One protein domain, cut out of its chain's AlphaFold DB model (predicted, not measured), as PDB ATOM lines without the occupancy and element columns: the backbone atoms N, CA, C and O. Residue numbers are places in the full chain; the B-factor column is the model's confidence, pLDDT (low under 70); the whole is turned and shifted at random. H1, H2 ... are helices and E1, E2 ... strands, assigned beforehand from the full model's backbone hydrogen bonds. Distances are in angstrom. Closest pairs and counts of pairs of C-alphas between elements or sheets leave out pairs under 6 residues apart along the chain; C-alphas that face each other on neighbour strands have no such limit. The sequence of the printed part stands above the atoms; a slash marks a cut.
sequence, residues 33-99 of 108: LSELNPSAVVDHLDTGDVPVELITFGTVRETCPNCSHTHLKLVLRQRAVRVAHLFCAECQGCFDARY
ATOM      1  N   LEU A  33     -29.555 -11.028   5.379       94.69
ATOM      2  CA  LEU A  33     -29.039  -9.977   6.246       94.69
ATOM      3  C   LEU A  33     -27.545  -9.789   6.012       94.69
ATOM      4  O   LEU A  33     -26.794 -10.762   5.957       94.69
ATOM      5  N   SER A  34     -27.113  -8.540   5.880       94.81
ATOM      6  CA  SER A  34     -25.698  -8.176   5.770       94.81
ATOM      7  C   SER A  34     -25.368  -7.120   6.807       94.81
ATOM      8  O   SER A  34     -26.085  -6.129   6.923       94.81
ATOM      9  N   GLU A  35     -24.304  -7.333   7.572       95.44
ATOM     10  CA  GLU A  35     -23.886  -6.385   8.601       95.44
ATOM     11  C   GLU A  35     -23.391  -5.075   7.973       95.44
ATOM     12  O   GLU A  35     -22.683  -5.065   6.964       95.44
ATOM     13  N   LEU A  36     -23.802  -3.961   8.570       93.31
ATOM     14  CA  LEU A  36     -23.457  -2.606   8.170       93.31
ATOM     15  C   LEU A  36     -22.559  -1.976   9.227       93.31
ATOM     16  O   LEU A  36     -22.753  -2.170  10.425       93.31
ATOM     17  N   ASN A  37     -21.622  -1.140   8.783       89.00
ATOM     18  CA  ASN A  37     -20.847  -0.310   9.697       89.00
ATOM     19  C   ASN A  37     -21.781   0.731  10.357       89.00
ATOM     20  O   ASN A  37     -22.353   1.549   9.630       89.00
ATOM     21  N   PRO A  38     -21.911   0.766  11.700       84.81
ATOM     22  CA  PRO A  38     -22.783   1.713  12.402       84.81
ATOM     23  C   PRO A  38     -22.521   3.182  12.033       84.81
ATOM     24  O   PRO A  38     -23.459   3.952  11.837       84.81
ATOM     25  N   SER A  39     -21.253   3.560  11.832       84.25
ATOM     26  CA  SER A  39     -20.862   4.923  11.419       84.25
ATOM     27  C   SER A  39     -21.294   5.294   9.995       84.25
ATOM     28  O   SER A  39     -21.386   6.473   9.651       84.25
ATOM     29  N   ALA A  40     -21.588   4.300   9.151       84.19
ATOM     30  CA  ALA A  40     -22.104   4.524   7.806       84.19
ATOM     31  C   ALA A  40     -23.628   4.721   7.793       84.19
ATOM     32  O   ALA A  40     -24.143   5.390   6.896       84.19
ATOM     33  N   VAL A  41     -24.346   4.166   8.776       84.94
ATOM     34  CA  VAL A  41     -25.818   4.206   8.840       84.94
ATOM     35  C   VAL A  41     -26.365   5.270   9.786       84.94
ATOM     36  O   VAL A  41     -27.496   5.718   9.587       84.94
ATOM     37  N   VAL A  42     -25.575   5.709  10.765       84.19
ATOM     38  CA  VAL A  42     -25.951   6.738  11.736       84.19
ATOM     39  C   VAL A  42     -24.906   7.858  11.756       84.19
ATOM     40  O   VAL A  42     -23.723   7.632  12.020       84.19
ATOM     41  N   ASP A  43     -25.355   9.082  11.489       77.31
ATOM     42  CA  ASP A  43     -24.606  10.310  11.721       77.31
ATOM     43  C   ASP A  43     -24.278  10.441  13.205       77.31
ATOM     44  O   ASP A  43     -25.161  10.488  14.062       77.31
ATOM     45  N   HIS A  44     -22.990  10.541  13.504       66.69
ATOM     46  CA  HIS A  44     -22.542  10.957  14.820       66.69
ATOM     47  C   HIS A  44     -22.638  12.481  14.823       66.69
ATOM     48  O   HIS A  44     -21.829  13.161  14.194       66.69
ATOM     49  N   LEU A  45     -23.696  13.021  15.429       58.22
ATOM     50  CA  LEU A  45     -23.797  14.461  15.631       58.22
ATOM     51  C   LEU A  45     -22.705  14.845  16.632       58.22
ATOM     52  O   LEU A  45     -22.745  14.407  17.777       58.22
ATOM     53  N   ASP A  46     -21.740  15.644  16.175       53.84
ATOM     54  CA  ASP A  46     -20.477  16.044  16.831       53.84
ATOM     55  C   ASP A  46     -20.643  16.801  18.175       53.84
ATOM     56  O   ASP A  46     -19.717  17.374  18.744       53.84
ATOM     57  N   THR A  47     -21.858  16.830  18.711       50.47
ATOM     58  CA  THR A  47     -22.210  17.358  20.026       50.47
ATOM     59  C   THR A  47     -21.954  16.298  21.093       50.47
ATOM     60  O   THR A  47     -22.871  15.600  21.514       50.47
ATOM     61  N   GLY A  48     -20.685  16.190  21.493       49.59
ATOM     62  CA  GLY A  48     -20.187  15.620  22.750       49.59
ATOM     63  C   GLY A  48     -21.012  14.501  23.385       49.59
ATOM     64  O   GLY A  48     -21.927  14.786  24.145       49.59
ATOM     65  N   ASP A  49     -20.624  13.250  23.133       54.59
ATOM     66  CA  ASP A  49     -20.986  12.049  23.911       54.59
ATOM     67  C   ASP A  49     -22.492  11.812  24.170       54.59
ATOM     68  O   ASP A  49     -22.871  10.990  25.004       54.59
ATOM     69  N   VAL A  50     -23.382  12.512  23.455       55.06
ATOM     70  CA  VAL A  50     -24.820  12.260  23.539       55.06
ATOM     71  C   VAL A  50     -25.126  11.025  22.691       55.06
ATOM     72  O   VAL A  50     -24.911  11.056  21.474       55.06
ATOM     73  N   PRO A  51     -25.642   9.934  23.286       57.81
ATOM     74  CA  PRO A  51     -26.008   8.752  22.525       57.81
ATOM     75  C   PRO A  51     -27.080   9.120  21.499       57.81
ATOM     76  O   PRO A  51     -28.086   9.754  21.827       57.81
ATOM     77  N   VAL A  52     -26.862   8.728  20.242       64.56
ATOM     78  CA  VAL A  52     -27.830   8.980  19.173       64.56
ATOM     79  C   VAL A  52     -29.123   8.242  19.504       64.56
ATOM     80  O   VAL A  52     -29.167   7.011  19.537       64.56
ATOM     81  N   GLU A  53     -30.189   9.002  19.755       72.06
ATOM     82  CA  GLU A  53     -31.510   8.447  20.030       72.06
ATOM     83  C   GLU A  53     -32.081   7.818  18.748       72.06
ATOM     84  O   GLU A  53     -32.621   8.493  17.866       72.06
ATOM     85  N   LEU A  54     -31.925   6.499  18.627       77.31
ATOM     86  CA  LEU A  54     -32.484   5.708  17.537       77.31
ATOM     87  C   LEU A  54     -33.957   5.403  17.817       77.31
ATOM     88  O   LEU A  54     -34.283   4.563  18.657       77.31
ATOM     89  N   ILE A  55     -34.860   6.043  17.075       85.50
ATOM     90  CA  ILE A  55     -36.287   5.706  17.141       85.50
ATOM     91  C   ILE A  55     -36.542   4.483  16.253       85.50
ATOM     92  O   ILE A  55     -36.324   4.510  15.040       85.50
ATOM     93  N   THR A  56     -37.024   3.406  16.871       89.81
ATOM     94  CA  THR A  56     -37.365   2.149  16.194       89.81
ATOM     95  C   THR A  56     -38.860   2.069  15.906       89.81
ATOM     96  O   THR A  56     -39.668   2.431  16.758       89.81
ATOM     97  N   PHE A  57     -39.235   1.513  14.757       89.00
ATOM     98  CA  PHE A  57     -40.619   1.442  14.269       89.00
ATOM     99  C   PHE A  57     -41.257   0.053  14.416       89.00
ATOM    100  O   PHE A  57     -42.232  -0.270  13.742       89.00
ATOM    101  N   GLY A  58     -40.712  -0.774  15.306       89.12
ATOM    102  CA  GLY A  58     -41.208  -2.116  15.596       89.12
ATOM    103  C   GLY A  58     -40.115  -3.174  15.517       89.12
ATOM    104  O   GLY A  58     -38.956  -2.877  15.222       89.12
ATOM    105  N   THR A  59     -40.500  -4.412  15.805       89.94
ATOM    106  CA  THR A  59     -39.661  -5.601  15.654       89.94
ATOM    107  C   THR A  59     -40.030  -6.339  14.376       89.94
ATOM    108  O   THR A  59     -41.200  -6.408  13.995       89.94
ATOM    109  N   VAL A  60     -39.025  -6.896  13.710       90.44
ATOM    110  CA  VAL A  60     -39.213  -7.769  12.552       90.44
ATOM    111  C   VAL A  60     -39.126  -9.238  12.975       90.44
ATOM    112  O   VAL A  60     -38.820  -9.548  14.130       90.44
ATOM    113  N   ARG A  61     -39.456 -10.162  12.069       89.81
ATOM    114  CA  ARG A  61     -39.467 -11.604  12.382       89.81
ATOM    115  C   ARG A  61     -38.052 -12.173  12.458       89.81
ATOM    116  O   ARG A  61     -37.825 -13.163  13.147       89.81
ATOM    117  N   GLU A  62     -37.117 -11.533  11.775       91.38
ATOM    118  CA  GLU A  62     -35.726 -11.923  11.642       91.38
ATOM    119  C   GLU A  62     -34.993 -11.794  12.979       91.38
ATOM    120  O   GLU A  62     -35.154 -10.814  13.716       91.38
ATOM    121  N   THR A  63     -34.169 -12.794  13.280       94.25
ATOM    122  CA  THR A  63     -33.285 -12.787  14.442       94.25
ATOM    123  C   THR A  63     -31.905 -12.258  14.068       94.25
ATOM    124  O   THR A  63     -31.443 -12.402  12.935       94.25
ATOM    125  N   CYS A  64     -31.241 -11.621  15.028       94.44
ATOM    126  CA  CYS A  64     -29.883 -11.125  14.866       94.44
ATOM    127  C   CYS A  64     -28.936 -12.290  14.528       94.44
ATOM    128  O   CYS A  64     -28.876 -13.234  15.318       94.44
ATOM    129  N   PRO A  65     -28.155 -12.231  13.432       93.75
ATOM    130  CA  PRO A  65     -27.193 -13.280  13.089       93.75
ATOM    131  C   PRO A  65     -26.131 -13.512  14.173       93.75
ATOM    132  O   PRO A  65     -25.671 -14.634  14.352       93.75
ATOM    133  N   ASN A  66     -25.786 -12.462  14.925       94.62
ATOM    134  CA  ASN A  66     -24.743 -12.513  15.948       94.62
ATOM    135  C   ASN A  66     -25.267 -13.081  17.279       94.62
ATOM    136  O   ASN A  66     -24.572 -13.854  17.932       94.62
ATOM    137  N   CYS A  67     -26.505 -12.750  17.672       94.12
ATOM    138  CA  CYS A  67     -27.103 -13.254  18.918       94.12
ATOM    139  C   CYS A  67     -27.888 -14.563  18.722       94.12
ATOM    140  O   CYS A  67     -28.047 -15.338  19.658       94.12
ATOM    141  N   SER A  68     -28.416 -14.816  17.525       92.88
ATOM    142  CA  SER A  68     -29.304 -15.933  17.152       92.88
ATOM    143  C   SER A  68     -30.691 -15.984  17.815       92.88
ATOM    144  O   SER A  68     -31.547 -16.724  17.333       92.88
ATOM    145  N   HIS A  69     -30.963 -15.204  18.867       92.56
ATOM    146  CA  HIS A  69     -32.227 -15.267  19.623       92.56
ATOM    147  C   HIS A  69     -32.997 -13.940  19.700       92.56
ATOM    148  O   HIS A  69     -34.203 -13.930  19.938       92.56
ATOM    149  N   THR A  70     -32.330 -12.814  19.467       93.19
ATOM    150  CA  THR A  70     -32.935 -11.481  19.550       93.19
ATOM    151  C   THR A  70     -33.600 -11.109  18.237       93.19
ATOM    152  O   THR A  70     -32.938 -11.097  17.200       93.19
ATOM    153  N   HIS A  71     -34.874 -10.727  18.268       95.19
ATOM    154  CA  HIS A  71     -35.523 -10.133  17.099       95.19
ATOM    155  C   HIS A  71     -34.961  -8.743  16.797       95.19
ATOM    156  O   HIS A  71     -34.754  -7.926  17.699       95.19
ATOM    157  N   LEU A  72     -34.724  -8.474  15.517       94.62
ATOM    158  CA  LEU A  72     -34.210  -7.185  15.074       94.62
ATOM    159  C   LEU A  72     -35.302  -6.111  15.100       94.62
ATOM    160  O   LEU A  72     -36.490  -6.386  14.925       94.62
ATOM    161  N   LYS A  73     -34.893  -4.862  15.316       94.44
ATOM    162  CA  LYS A  73     -35.768  -3.688  15.305       94.44
ATOM    163  C   LYS A  73     -35.621  -2.931  13.995       94.44
ATOM    164  O   LYS A  73     -34.509  -2.749  13.520       94.44
ATOM    165  N   LEU A  74     -36.722  -2.449  13.436       94.25
ATOM    166  CA  LEU A  74     -36.693  -1.630  12.228       94.25
ATOM    167  C   LEU A  74     -36.345  -0.179  12.575       94.25
ATOM    168  O   LEU A  74     -37.029   0.446  13.386       94.25
ATOM    169  N   VAL A  75     -35.322   0.371  11.927       92.38
ATOM    170  CA  VAL A  75     -34.942   1.784  12.006       92.38
ATOM    171  C   VAL A  75     -35.144   2.423  10.639       92.38
ATOM    172  O   VAL A  75     -34.627   1.943   9.630       92.38
ATOM    173  N   LEU A  76     -35.898   3.522  10.604       90.31
ATOM    174  CA  LEU A  76     -36.165   4.273   9.381       90.31
ATOM    175  C   LEU A  76     -35.264   5.501   9.272       90.31
ATOM    176  O   LEU A  76     -34.765   6.015  10.274       90.31
ATOM    177  N   ARG A  77     -35.090   5.989   8.041       87.19
ATOM    178  CA  ARG A  77     -34.356   7.228   7.763       87.19
ATOM    179  C   ARG A  77     -35.066   8.410   8.418       87.19
ATOM    180  O   ARG A  77     -36.171   8.769   8.022       87.19
ATOM    181  N   GLN A  78     -34.424   9.007   9.413       82.75
ATOM    182  CA  GLN A  78     -34.899  10.190  10.129       82.75
ATOM    183  C   GLN A  78     -33.739  10.818  10.906       82.75
ATOM    184  O   GLN A  78     -32.908  10.093  11.452       82.75
ATOM    185  N   ARG A  79     -33.721  12.149  11.037       83.00
ATOM    186  CA  ARG A  79     -32.698  12.888  11.803       83.00
ATOM    187  C   ARG A  79     -31.271  12.430  11.443       83.00
ATOM    188  O   ARG A  79     -30.815  12.729  10.350       83.00
ATOM    189  N   ALA A  80     -30.614  11.700  12.348       84.19
ATOM    190  CA  ALA A  80     -29.255  11.185  12.217       84.19
ATOM    191  C   ALA A  80     -29.164   9.815  11.513       84.19
ATOM    192  O   ALA A  80     -28.076   9.294  11.319       84.19
ATOM    193  N   VAL A  81     -30.274   9.176  11.137       87.88
ATOM    194  CA  VAL A  81     -30.251   7.883  10.437       87.88
ATOM    195  C   VAL A  81     -30.157   8.111   8.933       87.88
ATOM    196  O   VAL A  81     -31.121   8.540   8.292       87.88
ATOM    197  N   ARG A  82     -29.005   7.764   8.357       87.62
ATOM    198  CA  ARG A  82     -28.695   7.939   6.932       87.62
ATOM    199  C   ARG A  82     -29.429   6.937   6.050       87.62
ATOM    200  O   ARG A  82     -29.919   7.300   4.979       87.62
ATOM    201  N   VAL A  83     -29.517   5.686   6.503       88.75
ATOM    202  CA  VAL A  83     -30.061   4.551   5.742       88.75
ATOM    203  C   VAL A  83     -30.995   3.742   6.637       88.75
ATOM    204  O   VAL A  83     -30.687   3.515   7.808       88.75
ATOM    205  N   ALA A  84     -32.142   3.322   6.098       91.88
ATOM    206  CA  ALA A  84     -33.046   2.428   6.810       91.88
ATOM    207  C   ALA A  84     -32.353   1.076   7.016       91.88
ATOM    208  O   ALA A  84     -31.769   0.535   6.081       91.88
ATOM    209  N   HIS A  85     -32.387   0.554   8.234       93.75
ATOM    210  CA  HIS A  85     -31.671  -0.663   8.597       93.75
ATOM    211  C   HIS A  85     -32.394  -1.404   9.720       93.75
ATOM    212  O   HIS A  85     -33.310  -0.886  10.363       93.75
ATOM    213  N   LEU A  86     -31.969  -2.637   9.954       94.75
ATOM    214  CA  LEU A  86     -32.363  -3.424  11.107       94.75
ATOM    215  C   LEU A  86     -31.317  -3.274  12.216       94.75
ATOM    216  O   LEU A  86     -30.120  -3.303  11.952       94.75
ATOM    217  N   PHE A  87     -31.762  -3.129  13.459       94.44
ATOM    218  CA  PHE A  87     -30.917  -2.879  14.623       94.44
ATOM    219  C   PHE A  87     -31.113  -3.960  15.688       94.44
ATOM    220  O   PHE A  87     -32.243  -4.263  16.082       94.44
ATOM    221  N   CYS A  88     -30.018  -4.530  16.188       93.62
ATOM    222  CA  CYS A  88     -30.040  -5.439  17.328       93.62
ATOM    223  C   CYS A  88     -29.811  -4.665  18.629       93.62
ATOM    224  O   CYS A  88     -28.752  -4.082  18.824       93.62
ATOM    225  N   ALA A  89     -30.764  -4.712  19.560       91.06
ATOM    226  CA  ALA A  89     -30.640  -3.996  20.834       91.06
ATOM    227  C   ALA A  89     -29.652  -4.633  21.832       91.06
ATOM    228  O   ALA A  89     -29.303  -3.986  22.812       91.06
ATOM    229  N   GLU A  90     -29.216  -5.875  21.602       93.38
ATOM    230  CA  GLU A  90     -28.264  -6.565  22.481       93.38
ATOM    231  C   GLU A  90     -26.815  -6.313  22.071       93.38
ATOM    232  O   GLU A  90     -26.034  -5.793  22.862       93.38
ATOM    233  N   CYS A  91     -26.450  -6.649  20.830       92.94
ATOM    234  CA  CYS A  91     -25.080  -6.480  20.341       92.94
ATOM    235  C   CYS A  91     -24.843  -5.138  19.632       92.94
ATOM    236  O   CYS A  91     -23.750  -4.909  19.129       92.94
ATOM    237  N   GLN A  92     -25.872  -4.288  19.529       91.25
ATOM    238  CA  GLN A  92     -25.850  -2.998  18.819       91.25
ATOM    239  C   GLN A  92     -25.489  -3.097  17.322       91.25
ATOM    240  O   GLN A  92     -25.174  -2.098  16.679       91.25
ATOM    241  N   GLY A  93     -25.572  -4.302  16.748       92.06
ATOM    242  CA  GLY A  93     -25.306  -4.550  15.333       92.06
ATOM    243  C   GLY A  93     -26.372  -3.925  14.433       92.06
ATOM    244  O   GLY A  93     -27.567  -3.960  14.749       92.06
ATOM    245  N   CYS A  94     -25.932  -3.377  13.301       94.00
ATOM    246  CA  CYS A  94     -26.785  -2.796  12.267       94.00
ATOM    247  C   CYS A  94     -26.751  -3.687  11.024       94.00
ATOM    248  O   CYS A  94     -25.679  -4.130  10.622       94.00
ATOM    249  N   PHE A  95     -27.895  -3.931  10.389       95.19
ATOM    250  CA  PHE A  95     -27.998  -4.855   9.261       95.19
ATOM    251  C   PHE A  95     -28.836  -4.273   8.123       95.19
ATOM    252  O   PHE A  95     -29.917  -3.727   8.348       95.19
ATOM    253  N   ASP A  96     -28.351  -4.434   6.894       94.12
ATOM    254  CA  ASP A  96     -29.161  -4.297   5.685       94.12
ATOM    255  C   ASP A  96     -30.011  -5.556   5.520       94.12
ATOM    256  O   ASP A  96     -29.590  -6.656   5.894       94.12
ATOM    257  N   ALA A  97     -31.187  -5.398   4.923       93.44
ATOM    258  CA  ALA A  97     -32.059  -6.505   4.585       93.44
ATOM    259  C   ALA A  97     -32.367  -6.479   3.091       93.44
ATOM    260  O   ALA A  97     -32.903  -5.504   2.556       93.44
ATOM    261  N   ARG A  98     -32.045  -7.582   2.417       92.31
ATOM    262  CA  ARG A  98     -32.291  -7.770   0.988       92.31
ATOM    263  C   ARG A  98     -33.067  -9.046   0.747       92.31
ATOM    264  O   ARG A  98     -32.947 -10.004   1.503       92.31
ATOM    265  N   TYR A  99     -33.830  -9.075  -0.328       90.56
ATOM    266  CA  TYR A  99     -34.389 -10.320  -0.835       90.56
ATOM    267  C   TYR A  99     -33.286 -11.193  -1.450       90.56
ATOM    268  O   TYR A  99     -32.195 -10.714  -1.768       90.56
TER     269      TYR A  99
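AT A GLANCE: This is residues 33 to 99 of the 108 residues of an uncharacterized protein of Massilia violaceinigra (UniProt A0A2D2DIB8). The main body is one strongly twisted sheet of five antiparallel strands, E1 to E5, with a very short helix, H1, near the first residue of E5. A long loop, residues 42 to 55, leads from H1 to the edge strand E2, and its residues 46 to 51 stick out from the body. The printed part has 67 residues, with named elements in the order E1, H1, E2, E3, E4, E5, and the sheet's order is E1, E5, E4, E3, E2. The class is mostly strand, although under half of the residues are in named elements. The whole is compact, with a radius of gyration of the C-alphas of 11.7 A, and elongated, spanning 34 by 22 by 20 A.

IN THESE COORDINATES: E1, residues 33 to 36, begins at C-alpha 33 (-29.039, -9.977, 6.246) and is 9.4 A long. H1, residues 38 to 41, measures 5.3 A. E2, residues 56 to 63, is the longest strand by residues, 15.6 A from C-alpha 56 (-37.365, 2.149, 16.194), and bends by 64 degrees at residue 60. E3, residues 71 to 75, is 13.0 A long, and E4, residues 85 to 87, 6.5 A. E5, residues 94 to 98, is 13.5 A long and ends at C-alpha 98 (-32.291, -7.770, 0.988).

HOW THE PARTS SIT: The edge strand E1 is the antiparallel neighbour of E5, at 139 degrees between directions, with N 36 and O 94 2.8 A apart, within hydrogen-bond range. E5 and E4 form a hairpin at 134 degrees, with N 86 and O 95 at 2.8 A. E4 and E3 are also a hairpin, at 134 degrees, with N 73 and O 87 at 2.8 A. The hairpin E2 and E3 stands at 143 degrees, with N 74 and O 58 at 2.9 A. E2 to E5 form a meander, each strand the antiparallel neighbour of the one before. E1 is apart from E2 and from E3. H1 is on the sheet at a height over the sheet of 9.3 A, and is only just over E5, on which 3 of its 4 C-alphas fall; their closest C-alphas, of Pro 38 and Cys 94, are 6.0 A apart. H1 is too short for an O i to N i+4 pair, and its 1 O i to N i+3 pair is within hydrogen-bond range.

THE WHOLE: The C-alphas of Gly 48 and Tyr 99, the two farthest apart, are 37.8 A apart. The printed part has no cut. The link from H1 to E2, 14 residues, is long, and that from E1 to H1 is tight. The mean pLDDT of the printed part is 85.7, and residues 44 to 52 are under 70.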